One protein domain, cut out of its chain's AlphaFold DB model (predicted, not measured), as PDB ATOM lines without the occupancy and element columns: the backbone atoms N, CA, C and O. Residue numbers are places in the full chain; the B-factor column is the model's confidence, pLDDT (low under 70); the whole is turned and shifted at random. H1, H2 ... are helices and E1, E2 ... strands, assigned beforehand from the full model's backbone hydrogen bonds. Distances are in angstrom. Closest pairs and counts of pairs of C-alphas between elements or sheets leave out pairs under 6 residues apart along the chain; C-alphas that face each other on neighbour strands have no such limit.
ATOM      1  N   ALA A   2     183.544 152.130 112.367       70.56
ATOM      2  CA  ALA A   2     183.202 153.564 112.282       70.56
ATOM      3  C   ALA A   2     182.879 154.046 110.847       70.56
ATOM      4  O   ALA A   2     181.930 154.796 110.639       70.56
ATOM      5  N   THR A   3     183.625 153.563 109.847       71.62
ATOM      6  CA  THR A   3     183.344 153.827 108.426       71.62
ATOM      7  C   THR A   3     182.006 153.239 107.971       71.62
ATOM      8  O   THR A   3     181.227 153.959 107.364       71.62
ATOM      9  N   TYR A   4     181.719 151.975 108.307       73.50
ATOM     10  CA  TYR A   4     180.434 151.320 108.022       73.50
ATOM     11  C   TYR A   4     179.268 152.150 108.565       73.50
ATOM     12  O   TYR A   4     178.371 152.528 107.823       73.50
ATOM     13  N   THR A   5     179.349 152.537 109.837       71.50
ATOM     14  CA  THR A   5     178.322 153.326 110.514       71.50
ATOM     15  C   THR A   5     178.076 154.671 109.829       71.50
ATOM     16  O   THR A   5     176.932 155.071 109.634       71.50
ATOM     17  N   ARG A   6     179.144 155.374 109.430       69.25
ATOM     18  CA  ARG A   6     179.023 156.651 108.712       69.25
ATOM     19  C   ARG A   6     178.356 156.475 107.353       69.25
ATOM     20  O   ARG A   6     177.469 157.246 107.025       69.25
ATOM     21  N   LEU A   7     178.756 155.462 106.590       66.94
ATOM     22  CA  LEU A   7     178.189 155.205 105.266       66.94
ATOM     23  C   LEU A   7     176.718 154.787 105.346       66.94
ATOM     24  O   LEU A   7     175.910 155.248 104.549       66.94
ATOM     25  N   TYR A   8     176.376 153.940 106.315       68.06
ATOM     26  CA  TYR A   8     175.067 153.298 106.371       68.06
ATOM     27  C   TYR A   8     174.000 154.128 107.112       68.06
ATOM     28  O   TYR A   8     172.816 154.027 106.794       68.06
ATOM     29  N   TYR A   9     174.391 154.981 108.071       68.06
ATOM     30  CA  TYR A   9     173.446 155.758 108.893       68.06
ATOM     31  C   TYR A   9     173.516 157.276 108.711       68.06
ATOM     32  O   TYR A   9     172.532 157.955 108.999       68.06
ATOM     33  N   ALA A  10     174.636 157.842 108.251       59.38
ATOM     34  CA  ALA A  10     174.793 159.295 108.167       59.38
ATOM     35  C   ALA A  10     174.376 159.812 106.786       59.38
ATOM     36  O   ALA A  10     175.214 160.244 105.999       59.38
ATOM     37  N   HIS A  11     173.075 159.767 106.480       52.97
ATOM     38  CA  HIS A  11     172.609 160.244 105.178       52.97
ATOM     39  C   HIS A  11     172.377 161.760 105.097       52.97
ATOM     40  O   HIS A  11     172.523 162.281 104.001       52.97
ATOM     41  N   HIS A  12     172.092 162.502 106.180       43.66
ATOM     42  CA  HIS A  12     171.813 163.949 106.038       43.66
ATOM     43  C   HIS A  12     172.094 164.871 107.240       43.66
ATOM     44  O   HIS A  12     172.054 166.084 107.049       43.66
ATOM     45  N   ASP A  13     172.433 164.376 108.436       43.78
ATOM     46  CA  ASP A  13     172.676 165.256 109.592       43.78
ATOM     47  C   ASP A  13     173.951 164.843 110.345       43.78
ATOM     48  O   ASP A  13     173.949 163.980 111.222       43.78
ATOM     49  N   LEU A  14     175.071 165.459 109.951       45.72
ATOM     50  CA  LEU A  14     176.421 165.291 110.511       45.72
ATOM     51  C   LEU A  14     176.572 165.950 111.897       45.72
ATOM     52  O   LEU A  14     177.631 166.477 112.233       45.72
ATOM     53  N   ARG A  15     175.516 165.974 112.710       53.38
ATOM     54  CA  ARG A  15     175.669 166.322 114.123       53.38
ATOM     55  C   ARG A  15     176.281 165.107 114.809       53.38
ATOM     56  O   ARG A  15     175.639 164.065 114.877       53.38
ATOM     57  N   ASP A  16     177.508 165.261 115.304       52.16
ATOM     58  CA  ASP A  16     178.360 164.197 115.867       52.16
ATOM     59  C   ASP A  16     177.698 163.332 116.972       52.16
ATOM     60  O   ASP A  16     178.208 162.264 117.301       52.16
ATOM     61  N   ASP A  17     176.535 163.731 117.499       59.12
ATOM     62  CA  ASP A  17     175.827 163.051 118.591       59.12
ATOM     63  C   ASP A  17     174.675 162.121 118.143       59.12
ATOM     64  O   ASP A  17     174.030 161.490 118.988       59.12
ATOM     65  N   THR A  18     174.354 162.041 116.845       70.44
ATOM     66  CA  THR A  18     173.192 161.267 116.355       70.44
ATOM     67  C   THR A  18     173.497 159.789 116.159       70.44
ATOM     68  O   THR A  18     172.608 158.961 116.357       70.44
ATOM     69  N   VAL A  19     174.739 159.425 115.824       77.00
ATOM     70  CA  VAL A  19     175.130 158.034 115.565       77.00
ATOM     71  C   VAL A  19     176.388 157.659 116.344       77.00
ATOM     72  O   VAL A  19     177.446 158.257 116.173       77.00
ATOM     73  N   ILE A  20     176.292 156.613 117.161       83.31
ATOM     74  CA  ILE A  20     177.399 156.057 117.943       83.31
ATOM     75  C   ILE A  20     177.597 154.604 117.522       83.31
ATOM     76  O   ILE A  20     176.634 153.849 117.411       83.31
ATOM     77  N   SER A  21     178.847 154.187 117.325       87.31
ATOM     78  CA  SER A  21     179.173 152.768 117.159       87.31
ATOM     79  C   SER A  21     180.383 152.371 117.985       87.31
ATOM     80  O   SER A  21     181.358 153.120 118.049       87.31
ATOM     81  N   SER A  22     180.320 151.179 118.568       90.19
ATOM     82  CA  SER A  22     181.371 150.586 119.388       90.19
ATOM     83  C   SER A  22     181.635 149.157 118.931       90.19
ATOM     84  O   SER A  22     180.720 148.449 118.514       90.19
ATOM     85  N   CYS A  23     182.891 148.730 119.014       92.00
ATOM     86  CA  CYS A  23     183.307 147.368 118.706       92.00
ATOM     87  C   CYS A  23     184.213 146.876 119.830       92.00
ATOM     88  O   CYS A  23     185.172 147.559 120.191       92.00
ATOM     89  N   TYR A  24     183.911 145.699 120.360       92.44
ATOM     90  CA  TYR A  24     184.659 145.044 121.424       92.44
ATOM     91  C   TYR A  24     185.115 143.686 120.913       92.44
ATOM     92  O   TYR A  24     184.339 142.988 120.266       92.44
ATOM     93  N   ALA A  25     186.359 143.319 121.191       90.69
ATOM     94  CA  ALA A  25     186.897 142.010 120.856       90.69
ATOM     95  C   ALA A  25     187.586 141.413 122.082       90.69
ATOM     96  O   ALA A  25     188.196 142.145 122.866       90.69
ATOM     97  N   TRP A  26     187.480 140.100 122.254       91.69
ATOM     98  CA  TRP A  26     188.121 139.359 123.336       91.69
ATOM     99  C   TRP A  26     188.563 137.978 122.851       91.69
ATOM    100  O   TRP A  26     188.004 137.437 121.900       91.69
ATOM    101  N   ALA A  27     189.574 137.413 123.505       88.50
ATOM    102  CA  ALA A  27     189.965 136.028 123.282       88.50
ATOM    103  C   ALA A  27     189.016 135.090 124.043       88.50
ATOM    104  O   ALA A  27     188.660 135.357 125.193       88.50
ATOM    105  N   ILE A  28     188.614 134.004 123.397       86.25
ATOM    106  CA  ILE A  28     187.845 132.899 123.955       86.25
ATOM    107  C   ILE A  28     188.825 131.734 124.114       86.25
ATOM    108  O   ILE A  28     189.335 131.200 123.131       86.25
ATOM    109  N   ASP A  29     189.108 131.360 125.360       73.75
ATOM    110  CA  ASP A  29     189.926 130.181 125.647       73.75
ATOM    111  C   ASP A  29     189.149 128.904 125.288       73.75
ATOM    112  O   ASP A  29     188.007 128.718 125.724       73.75
ATOM    113  N   GLU A  30     189.788 127.989 124.548       59.69
ATOM    114  CA  GLU A  30     189.215 126.698 124.115       59.69
ATOM    115  C   GLU A  30     188.625 125.871 125.271       59.69
ATOM    116  O   GLU A  30     187.688 125.101 125.071       59.69
ATOM    117  N   ALA A  52     193.426 131.128 119.149       73.50
ATOM    118  CA  ALA A  52     192.348 131.274 120.117       73.50
ATOM    119  C   ALA A  52     191.120 131.883 119.428       73.50
ATOM    120  O   ALA A  52     191.243 132.864 118.685       73.50
ATOM    121  N   GLU A  53     189.953 131.283 119.648       88.12
ATOM    122  CA  GLU A  53     188.697 131.787 119.106       88.12
ATOM    123  C   GLU A  53     188.498 133.236 119.578       88.12
ATOM    124  O   GLU A  53     188.819 133.595 120.709       88.12
ATOM    125  N   ILE A  54     188.035 134.113 118.695       90.38
ATOM    126  CA  ILE A  54     187.895 135.542 118.974       90.38
ATOM    127  C   ILE A  54     186.411 135.841 119.073       90.38
ATOM    128  O   ILE A  54     185.670 135.664 118.108       90.38
ATOM    129  N   GLY A  55     185.979 136.333 120.225       93.06
ATOM    130  CA  GLY A  55     184.660 136.922 120.376       93.06
ATOM    131  C   GLY A  55     184.675 138.379 119.934       93.06
ATOM    132  O   GLY A  55     185.595 139.127 120.267       93.06
ATOM    133  N   VAL A  56     183.658 138.793 119.187       94.19
ATOM    134  CA  VAL A  56     183.459 140.168 118.726       94.19
ATOM    135  C   VAL A  56     182.032 140.594 119.037       94.19
ATOM    136  O   VAL A  56     181.083 139.883 118.726       94.19
ATOM    137  N   ALA A  57     181.869 141.777 119.621       95.25
ATOM    138  CA  ALA A  57     180.577 142.419 119.826       95.25
ATOM    139  C   ALA A  57     180.581 143.805 119.179       95.25
ATOM    140  O   ALA A  57     181.462 144.626 119.438       95.25
ATOM    141  N   ILE A  58     179.581 144.069 118.346       93.00
ATOM    142  CA  ILE A  58     179.392 145.328 117.630       93.00
ATOM    143  C   ILE A  58     178.074 145.930 118.085       93.00
ATOM    144  O   ILE A  58     177.043 145.264 118.079       93.00
ATOM    145  N   TYR A  59     178.118 147.202 118.459       93.50
ATOM    146  CA  TYR A  59     176.954 147.958 118.887       93.50
ATOM    147  C   TYR A  59     176.833 149.230 118.061       93.50
ATOM    148  O   TYR A  59     177.814 149.962 117.910       93.50
ATOM    149  N   ILE A  60     175.638 149.506 117.550       89.62
ATOM    150  CA  ILE A  60     175.317 150.715 116.792       89.62
ATOM    151  C   ILE A  60     174.067 151.341 117.395       89.62
ATOM    152  O   ILE A  60     173.049 150.684 117.575       89.62
ATOM    153  N   LEU A  61     174.127 152.631 117.691       87.50
ATOM    154  CA  LEU A  61     173.014 153.423 118.189       87.50
ATOM    155  C   LEU A  61     172.825 154.616 117.267       87.50
ATOM    156  O   LEU A  61     173.726 155.440 117.145       87.50
ATOM    157  N   HIS A  62     171.644 154.739 116.678       86.12
ATOM    158  CA  HIS A  62     171.257 155.906 115.899       86.12
ATOM    159  C   HIS A  62     170.020 156.546 116.529       86.12
ATOM    160  O   HIS A  62     169.009 155.885 116.761       86.12
ATOM    161  N   ARG A  63     170.116 157.836 116.842       83.00
ATOM    162  CA  ARG A  63     169.038 158.661 117.379       83.00
ATOM    163  C   ARG A  63     168.711 159.768 116.394       83.00
ATOM    164  O   ARG A  63     169.551 160.614 116.107       83.00
ATOM    165  N   HIS A  64     167.461 159.801 115.959       74.56
ATOM    166  CA  HIS A  64     166.932 160.884 115.149       74.56
ATOM    167  C   HIS A  64     166.094 161.818 116.023       74.56
ATOM    168  O   HIS A  64     165.151 161.384 116.694       74.56
ATOM    169  N   ARG A  65     166.428 163.111 116.013       65.62
ATOM    170  CA  ARG A  65     165.667 164.155 116.705       65.62
ATOM    171  C   ARG A  65     164.676 164.755 115.710       65.62
ATOM    172  O   ARG A  65     165.097 165.250 114.675       65.62
ATOM    173  N   GLY A  66     163.377 164.685 115.999       57.00
ATOM    174  CA  GLY A  66     162.352 165.259 115.118       57.00
ATOM    175  C   GLY A  66     162.554 166.761 114.861       57.00
ATOM    176  O   GLY A  66     162.949 167.504 115.767       57.00
ATOM    177  N   GLN A  86     162.335 161.377 119.979       66.69
ATOM    178  CA  GLN A  86     163.582 160.679 119.701       66.69
ATOM    179  C   GLN A  86     163.218 159.318 119.132       66.69
ATOM    180  O   GLN A  86     162.809 158.426 119.871       66.69
ATOM    181  N   ASN A  87     163.357 159.178 117.819       82.19
ATOM    182  CA  ASN A  87     163.346 157.860 117.208       82.19
ATOM    183  C   ASN A  87     164.723 157.248 117.442       82.19
ATOM    184  O   ASN A  87     165.741 157.926 117.270       82.19
ATOM    185  N   GLN A  88     164.761 155.987 117.851       87.06
ATOM    186  CA  GLN A  88     165.989 155.280 118.160       87.06
ATOM    187  C   GLN A  88     166.052 153.961 117.393       87.06
ATOM    188  O   GLN A  88     165.130 153.149 117.427       87.06
ATOM    189  N   TRP A  89     167.190 153.745 116.748       89.19
ATOM    190  CA  TRP A  89     167.626 152.470 116.204       89.19
ATOM    191  C   TRP A  89     168.796 151.962 117.035       89.19
ATOM    192  O   TRP A  89     169.733 152.707 117.336       89.19
ATOM    193  N   THR A  90     168.762 150.693 117.420       92.06
ATOM    194  CA  THR A  90     169.853 150.048 118.144       92.06
ATOM    195  C   THR A  90     170.156 148.704 117.510       92.06
ATOM    196  O   THR A  90     169.284 147.848 117.460       92.06
ATOM    197  N   SER A  91     171.389 148.518 117.056       93.12
ATOM    198  CA  SER A  91     171.887 147.280 116.468       93.12
ATOM    199  C   SER A  91     172.926 146.657 117.390       93.12
ATOM    200  O   SER A  91     173.839 147.346 117.845       93.12
ATOM    201  N   SER A  92     172.781 145.368 117.673       96.06
ATOM    202  CA  SER A  92     173.709 144.585 118.486       96.06
ATOM    203  C   SER A  92     174.041 143.296 117.751       96.06
ATOM    204  O   SER A  92     173.155 142.475 117.506       96.06
ATOM    205  N   HIS A  93     175.318 143.098 117.447       95.69
ATOM    206  CA  HIS A  93     175.813 141.915 116.753       95.69
ATOM    207  C   HIS A  93     176.903 141.256 117.578       95.69
ATOM    208  O   HIS A  93     177.796 141.935 118.081       95.69
ATOM    209  N   VAL A  94     176.846 139.937 117.692       96.50
ATOM    210  CA  VAL A  94     177.849 139.138 118.386       96.50
ATOM    211  C   VAL A  94     178.336 138.066 117.431       96.50
ATOM    212  O   VAL A  94     177.536 137.398 116.778       96.50
ATOM    213  N   ALA A  95     179.650 137.916 117.340       95.81
ATOM    214  CA  ALA A  95     180.295 136.924 116.508       95.81
ATOM    215  C   ALA A  95     181.362 136.180 117.304       95.81
ATOM    216  O   ALA A  95     182.066 136.793 118.105       95.81
ATOM    217  N   SER A  96     181.523 134.890 117.044       94.94
ATOM    218  CA  SER A  96     182.764 134.186 117.330       94.94
ATOM    219  C   SER A  96     183.466 133.847 116.021       94.94
ATOM    220  O   SER A  96     182.820 133.554 115.013       94.94
ATOM    221  N   ILE A  97     184.788 133.987 116.018       93.44
ATOM    222  CA  ILE A  97     185.639 133.840 114.841       93.44
ATOM    223  C   ILE A  97     186.745 132.860 115.195       93.44
ATOM    224  O   ILE A  97     187.502 133.101 116.134       93.44
ATOM    225  N   ARG A  98     186.883 131.798 114.409       91.19
ATOM    226  CA  ARG A  98     188.042 130.907 114.439       91.19
ATOM    227  C   ARG A  98     188.865 131.147 113.175       91.19
ATOM    228  O   ARG A  98     188.478 130.662 112.108       91.19
ATOM    229  N   PRO A  99     189.947 131.940 113.254       86.50
ATOM    230  CA  PRO A  99     190.743 132.262 112.080       86.50
ATOM    231  C   PRO A  99     191.395 131.009 111.490       86.50
ATOM    232  O   PRO A  99     191.973 130.210 112.219       86.50
ATOM    233  N   SER A 100     191.341 130.853 110.170       85.81
ATOM    234  CA  SER A 100     192.045 129.783 109.453       85.81
ATOM    235  C   SER A 100     192.462 130.256 108.064       85.81
ATOM    236  O   SER A 100     191.761 131.055 107.440       85.81
ATOM    237  N   LEU A 101     193.607 129.764 107.582       84.25
ATOM    238  CA  LEU A 101     194.115 130.063 106.239       84.25
ATOM    239  C   LEU A 101     193.226 129.472 105.141       84.25
ATOM    240  O   LEU A 101     193.102 130.064 104.067       84.25
ATOM    241  N   ASP A 102     192.556 128.361 105.431       84.94
ATOM    242  CA  ASP A 102     191.674 127.675 104.482       84.94
ATOM    243  C   ASP A 102     190.256 128.270 104.463       84.94
ATOM    244  O   ASP A 102     189.452 127.949 103.593       84.94
ATOM    245  N   GLY A 103     189.975 129.198 105.380       86.94
ATOM    246  CA  GLY A 103     188.683 129.855 105.538       86.94
ATOM    247  C   GLY A 103     188.317 129.965 107.010       86.94
ATOM    248  O   GLY A 103     188.199 128.964 107.711       86.94
ATOM    249  N   SER A 104     188.142 131.191 107.502       90.31
ATOM    250  CA  SER A 104     187.801 131.409 108.913       90.31
ATOM    251  C   SER A 104     186.396 130.884 109.213       90.31
ATOM    252  O   SER A 104     185.484 131.084 108.417       90.31
ATOM    253  N   ALA A 105     186.188 130.222 110.347       91.69
ATOM    254  CA  ALA A 105     184.850 129.798 110.756       91.69
ATOM    255  C   ALA A 105     184.192 130.885 111.611       91.69
ATOM    256  O   ALA A 105     184.840 131.481 112.473       91.69
ATOM    257  N   PHE A 106     182.901 131.119 111.391       94.56
ATOM    258  CA  PHE A 106     182.133 132.147 112.079       94.56
ATOM    259  C   PHE A 106     180.865 131.562 112.690       94.56
ATOM    260  O   PHE A 106     180.154 130.792 112.043       94.56
ATOM    261  N   ALA A 107     180.530 131.999 113.900       95.38
ATOM    262  CA  ALA A 107     179.183 131.912 114.453       95.38
ATOM    263  C   ALA A 107     178.694 133.331 114.736       95.38
ATOM    264  O   ALA A 107     179.361 134.081 115.438       95.38
ATOM    265  N   PHE A 108     177.555 133.725 114.176       96.00
ATOM    266  CA  PHE A 108     177.089 135.110 114.189       96.00
ATOM    267  C   PHE A 108     175.630 135.200 114.611       96.00
ATOM    268  O   PHE A 108     174.786 134.463 114.109       96.00
ATOM    269  N   GLN A 109     175.326 136.143 115.494       96.88
ATOM    270  CA  GLN A 109     173.973 136.473 115.903       96.88
ATOM    271  C   GLN A 109     173.783 137.986 115.873       96.88
ATOM    272  O   GLN A 109     174.651 138.749 116.298       96.88
ATOM    273  N   SER A 110     172.625 138.424 115.391       96.31
ATOM    274  CA  SER A 110     172.287 139.836 115.278       96.31
ATOM    275  C   SER A 110     170.946 140.128 115.918       96.31
ATOM    276  O   SER A 110     170.031 139.310 115.870       96.31
ATOM    277  N   SER A 111     170.804 141.324 116.474       94.94
ATOM    278  CA  SER A 111     169.533 141.846 116.955       94.94
ATOM    279  C   SER A 111     169.430 143.338 116.689       94.94
ATOM    280  O   SER A 111     170.406 144.071 116.820       94.94
ATOM    281  N   VAL A 112     168.236 143.778 116.311       93.06
ATOM    282  CA  VAL A 112     167.918 145.176 116.046       93.06
ATOM    283  C   VAL A 112     166.684 145.556 116.840       93.06
ATOM    284  O   VAL A 112     165.658 144.879 116.779       93.06
ATOM    285  N   MET A 113     166.781 146.669 117.556       90.25
ATOM    286  CA  MET A 113     165.693 147.299 118.280       90.25
ATOM    287  C   MET A 113     165.317 148.624 117.618       90.25
ATOM    288  O   MET A 113     166.181 149.458 117.333       90.25
ATOM    289  N   LEU A 114     164.020 148.826 117.425       89.00
ATOM    290  CA  LEU A 114     163.429 150.047 116.897       89.00
ATOM    291  C   LEU A 114     162.484 150.643 117.941       89.00
ATOM    292  O   LEU A 114     161.632 149.945 118.487       89.00
ATOM    293  N   ASP A 115     162.629 151.935 118.210       86.75
ATOM    294  CA  ASP A 115     161.751 152.702 119.090       86.75
ATOM    295  C   ASP A 115     161.372 154.018 118.404       86.75
ATOM    296  O   ASP A 115     162.224 154.865 118.148       86.75
ATOM    297  N   ILE A 116     160.099 154.172 118.061       83.31
ATOM    298  CA  ILE A 116     159.546 155.335 117.366       83.31
ATOM    299  C   ILE A 116     158.433 155.903 118.232       83.31
ATOM    300  O   ILE A 116     157.518 155.185 118.633       83.31
ATOM    301  N   VAL A 117     158.474 157.208 118.485       80.06
ATOM    302  CA  VAL A 117     157.420 157.919 119.216       80.06
ATOM    303  C   VAL A 117     156.833 158.971 118.291       80.06
ATOM    304  O   VAL A 117     157.472 159.977 118.025       80.06
ATOM    305  N   GLN A 118     155.611 158.781 117.812       70.56
ATOM    306  CA  GLN A 118     154.927 159.751 116.967       70.56
ATOM    307  C   GLN A 118     153.875 160.506 117.779       70.56
ATOM    308  O   GLN A 118     153.008 159.907 118.413       70.56
ATOM    309  N   ALA A 119     153.950 161.834 117.771       64.75
ATOM    310  CA  ALA A 119     152.890 162.689 118.284       64.75
ATOM    311  C   ALA A 119     151.999 163.102 117.106       64.75
ATOM    312  O   ALA A 119     152.503 163.659 116.133       64.75
ATOM    313  N   GLN A 120     150.704 162.801 117.175       58.91
ATOM    314  CA  GLN A 120     149.728 163.228 116.179       58.91
ATOM    315  C   GLN A 120     148.998 164.467 116.708       58.91
ATOM    316  O   GLN A 120     148.533 164.478 117.851       58.91
ATOM    317  N   HIS A 121     148.952 165.519 115.891       52.31
ATOM    318  CA  HIS A 121     148.116 166.691 116.126       52.31
ATOM    319  C   HIS A 121     146.790 166.451 115.398       52.31
ATOM    320  O   HIS A 121     146.796 166.228 114.189       52.31
ATOM    321  N   ASP A 122     145.677 166.421 116.128       50.66
ATOM    322  CA  ASP A 122     144.359 166.380 115.500       50.66
ATOM    323  C   ASP A 122     144.000 167.818 115.112       50.66
ATOM    324  O   ASP A 122     143.720 168.658 115.966       50.66
ATOM    325  N   GLN A 133     151.480 158.000 119.776       72.44
ATOM    326  CA  GLN A 133     151.687 156.609 119.402       72.44
ATOM    327  C   GLN A 133     153.154 156.247 119.604       72.44
ATOM    328  O   GLN A 133     154.048 157.015 119.258       72.44
ATOM    329  N   ARG A 134     153.414 155.074 120.181       80.75
ATOM    330  CA  ARG A 134     154.766 154.534 120.310       80.75
ATOM    331  C   ARG A 134     154.818 153.163 119.670       80.75
ATOM    332  O   ARG A 134     154.017 152.294 120.007       80.75
ATOM    333  N   VAL A 135     155.779 152.984 118.781       80.06
ATOM    334  CA  VAL A 135     156.106 151.711 118.159       80.06
ATOM    335  C   VAL A 135     157.446 151.270 118.719       80.06
ATOM    336  O   VAL A 135     158.438 151.975 118.575       80.06
ATOM    337  N   HIS A 136     157.464 150.119 119.381       84.81
ATOM    338  CA  HIS A 136     158.671 149.547 119.961       84.81
ATOM    339  C   HIS A 136     158.783 148.072 119.583       84.81
ATOM    340  O   HIS A 136     157.796 147.334 119.658       84.81
ATOM    341  N   GLY A 137     159.975 147.652 119.178       82.62
ATOM    342  CA  GLY A 137     160.209 146.314 118.662       82.62
ATOM    343  C   GLY A 137     161.655 145.879 118.738       82.62
ATOM    344  O   GLY A 137     162.554 146.704 118.623       82.62
ATOM    345  N   LEU A 138     161.858 144.572 118.883       88.25
ATOM    346  CA  LEU A 138     163.148 143.904 118.763       88.25
ATOM    347  C   LEU A 138     162.979 142.725 117.805       88.25
ATOM    348  O   LEU A 138     162.072 141.915 117.983       88.25
ATOM    349  N   VAL A 139     163.869 142.610 116.825       89.62
ATOM    350  CA  VAL A 139     163.997 141.420 115.981       89.62
ATOM    351  C   VAL A 139     165.418 140.906 116.125       89.62
ATOM    352  O   VAL A 139     166.368 141.684 116.084       89.62
ATOM    353  N   ALA A 140     165.565 139.601 116.310       92.19
ATOM    354  CA  ALA A 140     166.855 138.939 116.389       92.19
ATOM    355  C   ALA A 140     166.905 137.773 115.407       92.19
ATOM    356  O   ALA A 140     165.884 137.149 115.123       92.19
ATOM    357  N   THR A 141     168.096 137.488 114.897       93.81
ATOM    358  CA  THR A 141     168.355 136.272 114.137       93.81
ATOM    359  C   THR A 141     168.674 135.125 115.084       93.81
ATOM    360  O   THR A 141     169.164 135.327 116.200       93.81
ATOM    361  N   GLU A 142     168.469 133.906 114.603       93.00
ATOM    362  CA  GLU A 142     169.166 132.749 115.153       93.00
ATOM    363  C   GLU A 142     170.674 132.860 114.879       93.00
ATOM    364  O   GLU A 142     171.130 133.691 114.080       93.00
ATOM    365  N   THR A 143     171.464 132.039 115.569       93.19
ATOM    366  CA  THR A 143     172.906 131.971 115.339       93.19
ATOM    367  C   THR A 143     173.180 131.317 113.991       93.19
ATOM    368  O   THR A 143     172.956 130.124 113.804       93.19
ATOM    369  N   THR A 144     173.718 132.087 113.053       91.94
ATOM    370  CA  THR A 144     174.160 131.586 111.751       91.94
ATOM    371  C   THR A 144     175.615 131.157 111.833       91.94
ATOM    372  O   THR A 144     176.454 131.944 112.276       91.94
ATOM    373  N   LYS A 145     175.927 129.943 111.375       93.38
ATOM    374  CA  LYS A 145     177.305 129.477 111.195       93.38
ATOM    375  C   LYS A 145     177.685 129.571 109.721       93.38
ATOM    376  O   LYS A 145     176.895 129.174 108.869       93.38
ATOM    377  N   PHE A 146     178.864 130.100 109.415       91.38
ATOM    378  CA  PHE A 146     179.361 130.182 108.042       91.38
ATOM    379  C   PHE A 146     180.887 130.100 107.996       91.38
ATOM    380  O   PHE A 146     181.559 130.344 108.998       91.38
ATOM    381  N   HIS A 147     181.416 129.752 106.826       92.25
ATOM    382  CA  HIS A 147     182.850 129.690 106.574       92.25
ATOM    383  C   HIS A 147     183.269 130.798 105.615       92.25
ATOM    384  O   HIS A 147     182.559 131.137 104.665       92.25
ATOM    385  N   GLY A 148     184.428 131.359 105.917       87.12
ATOM    386  CA  GLY A 148     185.136 132.336 105.124       87.12
ATOM    387  C   GLY A 148     185.819 131.733 103.911       87.12
ATOM    388  O   GLY A 148     185.907 130.517 103.747       87.12
ATOM    389  N   ARG A 149     186.342 132.608 103.065       88.12
ATOM    390  CA  ARG A 149     187.172 132.268 101.915       88.12
ATOM    391  C   ARG A 149     188.602 132.000 102.386       88.12
ATOM    392  O   ARG A 149     189.071 132.582 103.365       88.12
ATOM    393  N   SER A 150     189.313 131.152 101.649       85.38
ATOM    394  CA  SER A 150     190.742 130.940 101.883       85.38
ATOM    395  C   SER A 150     191.531 132.241 101.679       85.38
ATOM    396  O   SER A 150     191.246 133.036 100.778       85.38
ATOM    397  N   VAL A 151     192.533 132.459 102.532       84.06
ATOM    398  CA  VAL A 151     193.335 133.683 102.569       84.06
ATOM    399  C   VAL A 151     194.729 133.413 102.014       84.06
ATOM    400  O   VAL A 151     195.579 132.806 102.663       84.06
ATOM    401  N   ALA A 152     195.009 133.956 100.827       83.56
ATOM    402  CA  ALA A 152     196.349 133.942 100.253       83.56
ATOM    403  C   ALA A 152     197.239 135.005 100.922       83.56
ATOM    404  O   ALA A 152     197.145 136.204 100.637       83.56
ATOM    405  N   LEU A 153     198.129 134.563 101.812       83.06
ATOM    406  CA  LEU A 153     199.063 135.445 102.509       83.06
ATOM    407  C   LEU A 153     200.133 135.997 101.559       83.06
ATOM    408  O   LEU A 153     200.849 135.256 100.884       83.06
ATOM    409  N   LYS A 154     200.309 137.320 101.553       83.25
ATOM    410  CA  LYS A 154     201.361 137.982 100.777       83.25
ATOM    411  C   LYS A 154     202.635 138.064 101.614       83.25
ATOM    412  O   LYS A 154     202.719 138.857 102.551       83.25
ATOM    413  N   ALA A 155     203.661 137.300 101.241       73.38
ATOM    414  CA  ALA A 155     204.952 137.292 101.941       73.38
ATOM    415  C   ALA A 155     205.678 138.657 101.920       73.38
ATOM    416  O   ALA A 155     206.429 138.971 102.835       73.38
ATOM    417  N   SER A 156     205.430 139.493 100.903       71.94
ATOM    418  CA  SER A 156     206.048 140.823 100.750       71.94
ATOM    419  C   SER A 156     205.231 141.971 101.373       71.94
ATOM    420  O   SER A 156     205.501 143.146 101.108       71.94
ATOM    421  N   SER A 157     204.187 141.667 102.144       77.56
ATOM    422  CA  SER A 157     203.337 142.689 102.755       77.56
ATOM    423  C   SER A 157     204.030 143.371 103.945       77.56
ATOM    424  O   SER A 157     204.831 142.767 104.652       77.56
ATOM    425  N   ARG A 158     203.690 144.646 104.189       82.62
ATOM    426  CA  ARG A 158     204.169 145.409 105.358       82.62
ATOM    427  C   ARG A 158     203.501 144.995 106.674       82.62
ATOM    428  O   ARG A 158     203.976 145.406 107.727       82.62
ATOM    429  N   ILE A 159     202.400 144.251 106.599       81.81
ATOM    430  CA  ILE A 159     201.657 143.724 107.746       81.81
ATOM    431  C   ILE A 159     201.930 142.228 107.904       81.81
ATOM    432  O   ILE A 159     202.118 141.499 106.920       81.81
ATOM    433  N   SER A 160     201.969 141.776 109.152       85.31
ATOM    434  CA  SER A 160     202.258 140.388 109.501       85.31
ATOM    435  C   SER A 160     201.207 139.428 108.920       85.31
ATOM    436  O   SER A 160     200.066 139.829 108.681       85.31
ATOM    437  N   PRO A 161     201.544 138.145 108.700       81.00
ATOM    438  CA  PRO A 161     200.574 137.139 108.263       81.00
ATOM    439  C   PRO A 161     199.319 137.063 109.145       81.00
ATOM    440  O   PRO A 161     198.210 136.925 108.640       81.00
ATOM    441  N   MET A 162     199.488 137.230 110.460       80.06
ATOM    442  CA  MET A 162     198.390 137.229 111.429       80.06
ATOM    443  C   MET A 162     197.463 138.438 111.252       80.06
ATOM    444  O   MET A 162     196.244 138.306 111.301       80.06
ATOM    445  N   GLU A 163     198.029 139.619 110.987       80.94
ATOM    446  CA  GLU A 163     197.246 140.822 110.681       80.94
ATOM    447  C   GLU A 163     196.525 140.706 109.335       80.94
ATOM    448  O   GLU A 163     195.397 141.183 109.208       80.94
ATOM    449  N   GLN A 164     197.133 140.054 108.337       83.00
ATOM    450  CA  GLN A 164     196.477 139.772 107.053       83.00
ATOM    451  C   GLN A 164     195.265 138.853 107.246       83.00
ATOM    452  O   GLN A 164     194.182 139.168 106.754       83.00
ATOM    453  N   LEU A 165     195.429 137.774 108.016       84.50
ATOM    454  CA  LEU A 165     194.355 136.837 108.337       84.50
ATOM    455  C   LEU A 165     193.227 137.509 109.135       84.50
ATOM    456  O   LEU A 165     192.059 137.395 108.770       84.50
ATOM    457  N   GLY A 166     193.567 138.279 110.171       82.94
ATOM    458  CA  GLY A 166     192.583 139.035 110.947       82.94
ATOM    459  C   GLY A 166     191.840 140.078 110.107       82.94
ATOM    460  O   GLY A 166     190.632 140.243 110.252       82.94
ATOM    461  N   THR A 167     192.535 140.749 109.183       83.56
ATOM    462  CA  THR A 167     191.910 141.714 108.266       83.56
ATOM    463  C   THR A 167     190.900 141.026 107.351       83.56
ATOM    464  O   THR A 167     189.786 141.525 107.214       83.56
ATOM    465  N   ALA A 168     191.258 139.879 106.768       84.88
ATOM    466  CA  ALA A 168     190.349 139.105 105.927       84.88
ATOM    467  C   ALA A 168     189.097 138.666 106.706       84.88
ATOM    468  O   ALA A 168     187.980 138.918 106.261       84.88
ATOM    469  N   ALA A 169     189.275 138.132 107.920       86.81
ATOM    470  CA  ALA A 169     188.157 137.704 108.757       86.81
ATOM    471  C   ALA A 169     187.213 138.862 109.140       86.81
ATOM    472  O   ALA A 169     185.992 138.703 109.159       86.81
ATOM    473  N   VAL A 170     187.755 140.056 109.412       85.38
ATOM    474  CA  VAL A 170     186.942 141.250 109.703       85.38
ATOM    475  C   VAL A 170     186.154 141.713 108.477       85.38
ATOM    476  O   VAL A 170     185.013 142.148 108.633       85.38
ATOM    477  N   VAL A 171     186.729 141.631 107.273       85.50
ATOM    478  CA  VAL A 171     186.025 141.985 106.028       85.50
ATOM    479  C   VAL A 171     184.819 141.072 105.824       85.50
ATOM    480  O   VAL A 171     183.712 141.568 105.630       85.50
ATOM    481  N   GLU A 172     185.002 139.762 105.970       89.12
ATOM    482  CA  GLU A 172     183.923 138.782 105.817       89.12
ATOM    483  C   GLU A 172     182.830 138.937 106.874       89.12
ATOM    484  O   GLU A 172     181.639 138.897 106.555       89.12
ATOM    485  N   LEU A 173     183.219 139.203 108.126       89.38
ATOM    486  CA  LEU A 173     182.266 139.529 109.183       89.38
ATOM    487  C   LEU A 173     181.440 140.773 108.829       89.38
ATOM    488  O   LEU A 173     180.233 140.792 109.062       89.38
ATOM    489  N   CYS A 174     182.068 141.812 108.273       85.75
ATOM    490  CA  CYS A 174     181.372 143.039 107.882       85.75
ATOM    491  C   CYS A 174     180.430 142.817 106.687       85.75
ATOM    492  O   CYS A 174     179.319 143.347 106.701       85.75
ATOM    493  N   GLU A 175     180.833 142.023 105.687       86.00
ATOM    494  CA  GLU A 175     179.959 141.621 104.574       86.00
ATOM    495  C   GLU A 175     178.717 140.885 105.098       86.00
ATOM    496  O   GLU A 175     177.586 141.180 104.699       86.00
ATOM    497  N   HIS A 176     178.909 139.944 106.027       89.00
ATOM    498  CA  HIS A 176     177.802 139.203 106.627       89.00
ATOM    499  C   HIS A 176     176.889 140.097 107.467       89.00
ATOM    500  O   HIS A 176     175.670 140.048 107.300       89.00
ATOM    501  N   LEU A 177     177.468 140.961 108.304       88.88
ATOM    502  CA  LEU A 177     176.732 141.925 109.120       88.88
ATOM    503  C   LEU A 177     175.842 142.820 108.257       88.88
ATOM    504  O   LEU A 177     174.657 142.944 108.554       88.88
ATOM    505  N   GLN A 178     176.375 143.376 107.165       85.25
ATOM    506  CA  GLN A 178     175.608 144.225 106.250       85.25
ATOM    507  C   GLN A 178     174.386 143.491 105.684       85.25
ATOM    508  O   GLN A 178     173.288 144.045 105.649       85.25
ATOM    509  N   ARG A 179     174.560 142.238 105.236       86.38
ATOM    510  CA  ARG A 179     173.457 141.432 104.686       86.38
ATOM    511  C   ARG A 179     172.377 141.168 105.730       86.38
ATOM    512  O   ARG A 179     171.196 141.339 105.438       86.38
ATOM    513  N   VAL A 180     172.783 140.773 106.936       89.44
ATOM    514  CA  VAL A 180     171.852 140.472 108.031       89.44
ATOM    515  C   VAL A 180     171.107 141.727 108.475       89.44
ATOM    516  O   VAL A 180     169.895 141.688 108.666       89.44
ATOM    517  N   GLU A 181     171.797 142.855 108.600       87.25
ATOM    518  CA  GLU A 181     171.180 144.114 108.999       87.25
ATOM    519  C   GLU A 181     170.169 144.625 107.963       87.25
ATOM    520  O   GLU A 181     169.088 145.080 108.340       87.25
ATOM    521  N   ASN A 182     170.460 144.476 106.666       85.50
ATOM    522  CA  ASN A 182     169.503 144.782 105.599       85.50
ATOM    523  C   ASN A 182     168.245 143.909 105.712       85.50
ATOM    524  O   ASN A 182     167.132 144.428 105.691       85.50
ATOM    525  N   ALA A 183     168.409 142.599 105.917       85.56
ATOM    526  CA  ALA A 183     167.280 141.684 106.074       85.56
ATOM    527  C   ALA A 183     166.432 141.999 107.324       85.56
ATOM    528  O   ALA A 183     165.199 141.946 107.282       85.56
ATOM    529  N   LEU A 184     167.075 142.363 108.439       86.38
ATOM    530  CA  LEU A 184     166.385 142.787 109.660       86.38
ATOM    531  C   LEU A 184     165.630 144.104 109.454       86.38
ATOM    532  O   LEU A 184     164.501 144.235 109.927       86.38
ATOM    533  N   ARG A 185     166.215 145.055 108.720       84.19
ATOM    534  CA  ARG A 185     165.552 146.308 108.344       84.19
ATOM    535  C   ARG A 185     164.294 146.049 107.517       84.19
ATOM    536  O   ARG A 185     163.241 146.561 107.883       84.19
ATOM    537  N   ASP A 186     164.383 145.225 106.476       82.88
ATOM    538  CA  ASP A 186     163.238 144.879 105.624       82.88
ATOM    539  C   ASP A 186     162.133 144.174 106.431       82.88
ATOM    540  O   ASP A 186     160.937 144.436 106.264       82.88
ATOM    541  N   THR A 187     162.530 143.313 107.374       85.12
ATOM    542  CA  THR A 187     161.605 142.629 108.289       85.12
ATOM    543  C   THR A 187     160.887 143.622 109.204       85.12
ATOM    544  O   THR A 187     159.663 143.570 109.337       85.12
ATOM    545  N   LEU A 188     161.623 144.555 109.813       82.56
ATOM    546  CA  LEU A 188     161.058 145.604 110.664       82.56
ATOM    547  C   LEU A 188     160.124 146.529 109.881       82.56
ATOM    548  O   LEU A 188     159.043 146.856 110.372       82.56
ATOM    549  N   GLU A 189     160.501 146.910 108.662       80.44
ATOM    550  CA  GLU A 189     159.657 147.713 107.780       80.44
ATOM    551  C   GLU A 189     158.337 146.990 107.491       80.44
ATOM    552  O   GLU A 189     157.267 147.562 107.694       80.44
ATOM    553  N   SER A 190     158.390 145.708 107.121       80.00
ATOM    554  CA  SER A 190     157.199 144.895 106.851       80.00
ATOM    555  C   SER A 190     156.276 144.749 108.069       80.00
ATOM    556  O   SER A 190     155.053 144.899 107.943       80.00
ATOM    557  N   LEU A 191     156.849 144.490 109.251       79.69
ATOM    558  CA  LEU A 191     156.099 144.267 110.489       79.69
ATOM    559  C   LEU A 191     155.440 145.543 111.016       79.69
ATOM    560  O   LEU A 191     154.267 145.511 111.391       79.69
ATOM    561  N   TYR A 192     156.177 146.653 111.053       74.06
ATOM    562  CA  TYR A 192     155.749 147.854 111.771       74.06
ATOM    563  C   TYR A 192     155.129 148.929 110.879       74.06
ATOM    564  O   TYR A 192     154.248 149.653 111.335       74.06
ATOM    565  N   ILE A 193     155.561 149.033 109.623       71.56
ATOM    566  CA  ILE A 193     155.139 150.099 108.695       71.56
ATOM    567  C   ILE A 193     154.343 149.510 107.521       71.56
ATOM    568  O   ILE A 193     153.447 150.149 106.969       71.56
ATOM    569  N   GLY A 194     154.647 148.267 107.154       66.69
ATOM    570  CA  GLY A 194     154.087 147.578 106.011       66.69
ATOM    571  C   GLY A 194     152.665 147.058 106.209       66.69
ATOM    572  O   GLY A 194     151.937 147.354 107.162       66.69
ATOM    573  N   LYS A 195     152.253 146.230 105.246       57.97
ATOM    574  CA  LYS A 195     150.892 145.692 105.154       57.97
ATOM    575  C   LYS A 195     150.488 144.902 106.404       57.97
ATOM    576  O   LYS A 195     149.318 144.936 106.760       57.97
ATOM    577  N   VAL A 196     151.429 144.250 107.093       58.81
ATOM    578  CA  VAL A 196     151.158 143.464 108.310       58.81
ATOM    579  C   VAL A 196     150.747 144.369 109.472       58.81
ATOM    580  O   VAL A 196     149.677 144.158 110.044       58.81
ATOM    581  N   GLY A 197     151.523 145.417 109.765       61.09
ATOM    582  CA  GLY A 197     151.181 146.400 110.799       61.09
ATOM    583  C   GLY A 197     149.856 147.107 110.506       61.09
ATOM    584  O   GLY A 197     148.992 147.220 111.378       61.09
ATOM    585  N   SER A 198     149.635 147.479 109.241       62.53
ATOM    586  CA  SER A 198     148.373 148.076 108.785       62.53
ATOM    587  C   SER A 198     147.181 147.119 108.934       62.53
ATOM    588  O   SER A 198     146.128 147.515 109.432       62.53
ATOM    589  N   MET A 199     147.338 145.836 108.588       58.41
ATOM    590  CA  MET A 199     146.284 144.823 108.727       58.41
ATOM    591  C   MET A 199     145.970 144.493 110.191       58.41
ATOM    592  O   MET A 199     144.794 144.344 110.524       58.41
ATOM    593  N   MET A 200     146.968 144.417 111.080       58.06
ATOM    594  CA  MET A 200     146.734 144.225 112.519       58.06
ATOM    595  C   MET A 200     145.994 145.422 113.126       58.06
ATOM    596  O   MET A 200     144.993 145.240 113.820       58.06
ATOM    597  N   ALA A 201     146.417 146.647 112.798       58.25
ATOM    598  CA  ALA A 201     145.748 147.863 113.255       58.25
ATOM    599  C   ALA A 201     144.305 147.969 112.730       58.25
ATOM    600  O   ALA A 201     143.412 148.386 113.465       58.25
ATOM    601  N   GLN A 202     144.054 147.567 111.479       58.53
ATOM    602  CA  GLN A 202     142.712 147.551 110.885       58.53
ATOM    603  C   GLN A 202     141.823 146.442 111.461       58.53
ATOM    604  O   GLN A 202     140.634 146.672 111.655       58.53
ATOM    605  N   SER A 203     142.380 145.274 111.789       53.53
ATOM    606  CA  SER A 203     141.615 144.145 112.347       53.53
ATOM    607  C   SER A 203     141.189 144.370 113.802       53.53
ATOM    608  O   SER A 203     140.199 143.799 114.247       53.53
ATOM    609  N   LEU A 204     141.904 145.227 114.542       45.06
ATOM    610  CA  LEU A 204     141.527 145.657 115.894       45.06
ATOM    611  C   LEU A 204     140.471 146.777 115.901       45.06
ATOM    612  O   LEU A 204     139.894 147.069 116.951       45.06
TER     613      LEU A 204
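This is residues 2 to 30, 52 to 66, 86 to 122 and 133 to 204 of the 428 residues of the protein "F-actin capping protein beta subunit, putative" of Bodo saltans (UniProt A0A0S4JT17). A long, twisted antiparallel sheet has one face covered by helices, the long H2 running slantwise over it and the short H1 over edge strand E1, while the other face bears no named helix. H3 follows at the far end of H2, past the sheet, and a loop of residues 148 to 160 leads from E6 into H2. The 153 printed residues hold three named helices and six named strands in the order H1 E1 E2 E3 E4 E5 E6 H2 H3, of mixed class. The sheet is branched, E4 having three neighbours. The whole is loose, with a radius of gyration of the C-alphas of 19.0 A, and elongated, spanning 68 by 35 by 25 A.

H1, residues 2 to 9, begins with C-alpha 2 at (183.202, 153.564, 112.282) and is 10.6 A long. The strands are E1, residues 19 to 28, 29.4 A; E2, 53 to 65, 39.8 A; E3, 86 to 98, 38.9 A; E4, 105 to 120, 48.8 A; E5, 133 to 140, 23.5 A; and E6, 144 to 147, 10.3 A. H2, residues 161 to 192, spans 46.2 A from C-alpha 161 at (200.574, 137.139, 108.263). H3, residues 195 to 203, spans 11.8 A and ends with C-alpha 203 at (141.615, 144.145, 112.347).

E1 and E2 are antiparallel neighbours, with N 24 and O 57 2.8 A apart, within hydrogen-bond range. On the other side of E2 is antiparallel E3, with N 58 to O 93 at 2.8 A. E3 and E4 form a hairpin, with N 92 to O 111 at 2.8 A. On the other side of E4 are E5, with N 114 to O 137 at 2.8 A, and E6, with N 108 to O 144 at 2.8 A. H1 and H2 are on the same face. H1 lies over E1 at a height of 9.0 A, slantwise at 47 degrees on the local plane; their closest C-alphas, of Ala 2 and Ser 21, are 6.4 A apart. H2 lies over E3, E4 and, only just, E5, on which 3 of its C-alphas fall. Its height over the sheet is 8.3 A, and it runs slantwise to E4 at 34 degrees on the local plane; the closest C-alphas of H2 and E4, Leu 184 and Val 112, are 7.0 A apart. H3, not on the sheet, touches residues 190 to 192 of H2 only at the corner, Leu 191 and Gly 197 having the closest C-alphas at 5.4 A. In H1, H2 and H3 every O i to N i+4 pair is within hydrogen-bond range.

The C-alphas farthest apart, of Asp 122 and Ala 155, are 68.6 A apart. Residues 31 to 51, 67 to 85 and 123 to 132 are not printed, with C-alpha gaps of 6.8, 6.6 and 12.8 A. Of the links printed whole, E6 to H2 is long. Mean pLDDT of the printed part is 80.4; 31 residues are under 70, among them 6 to 17 and 194 to 204.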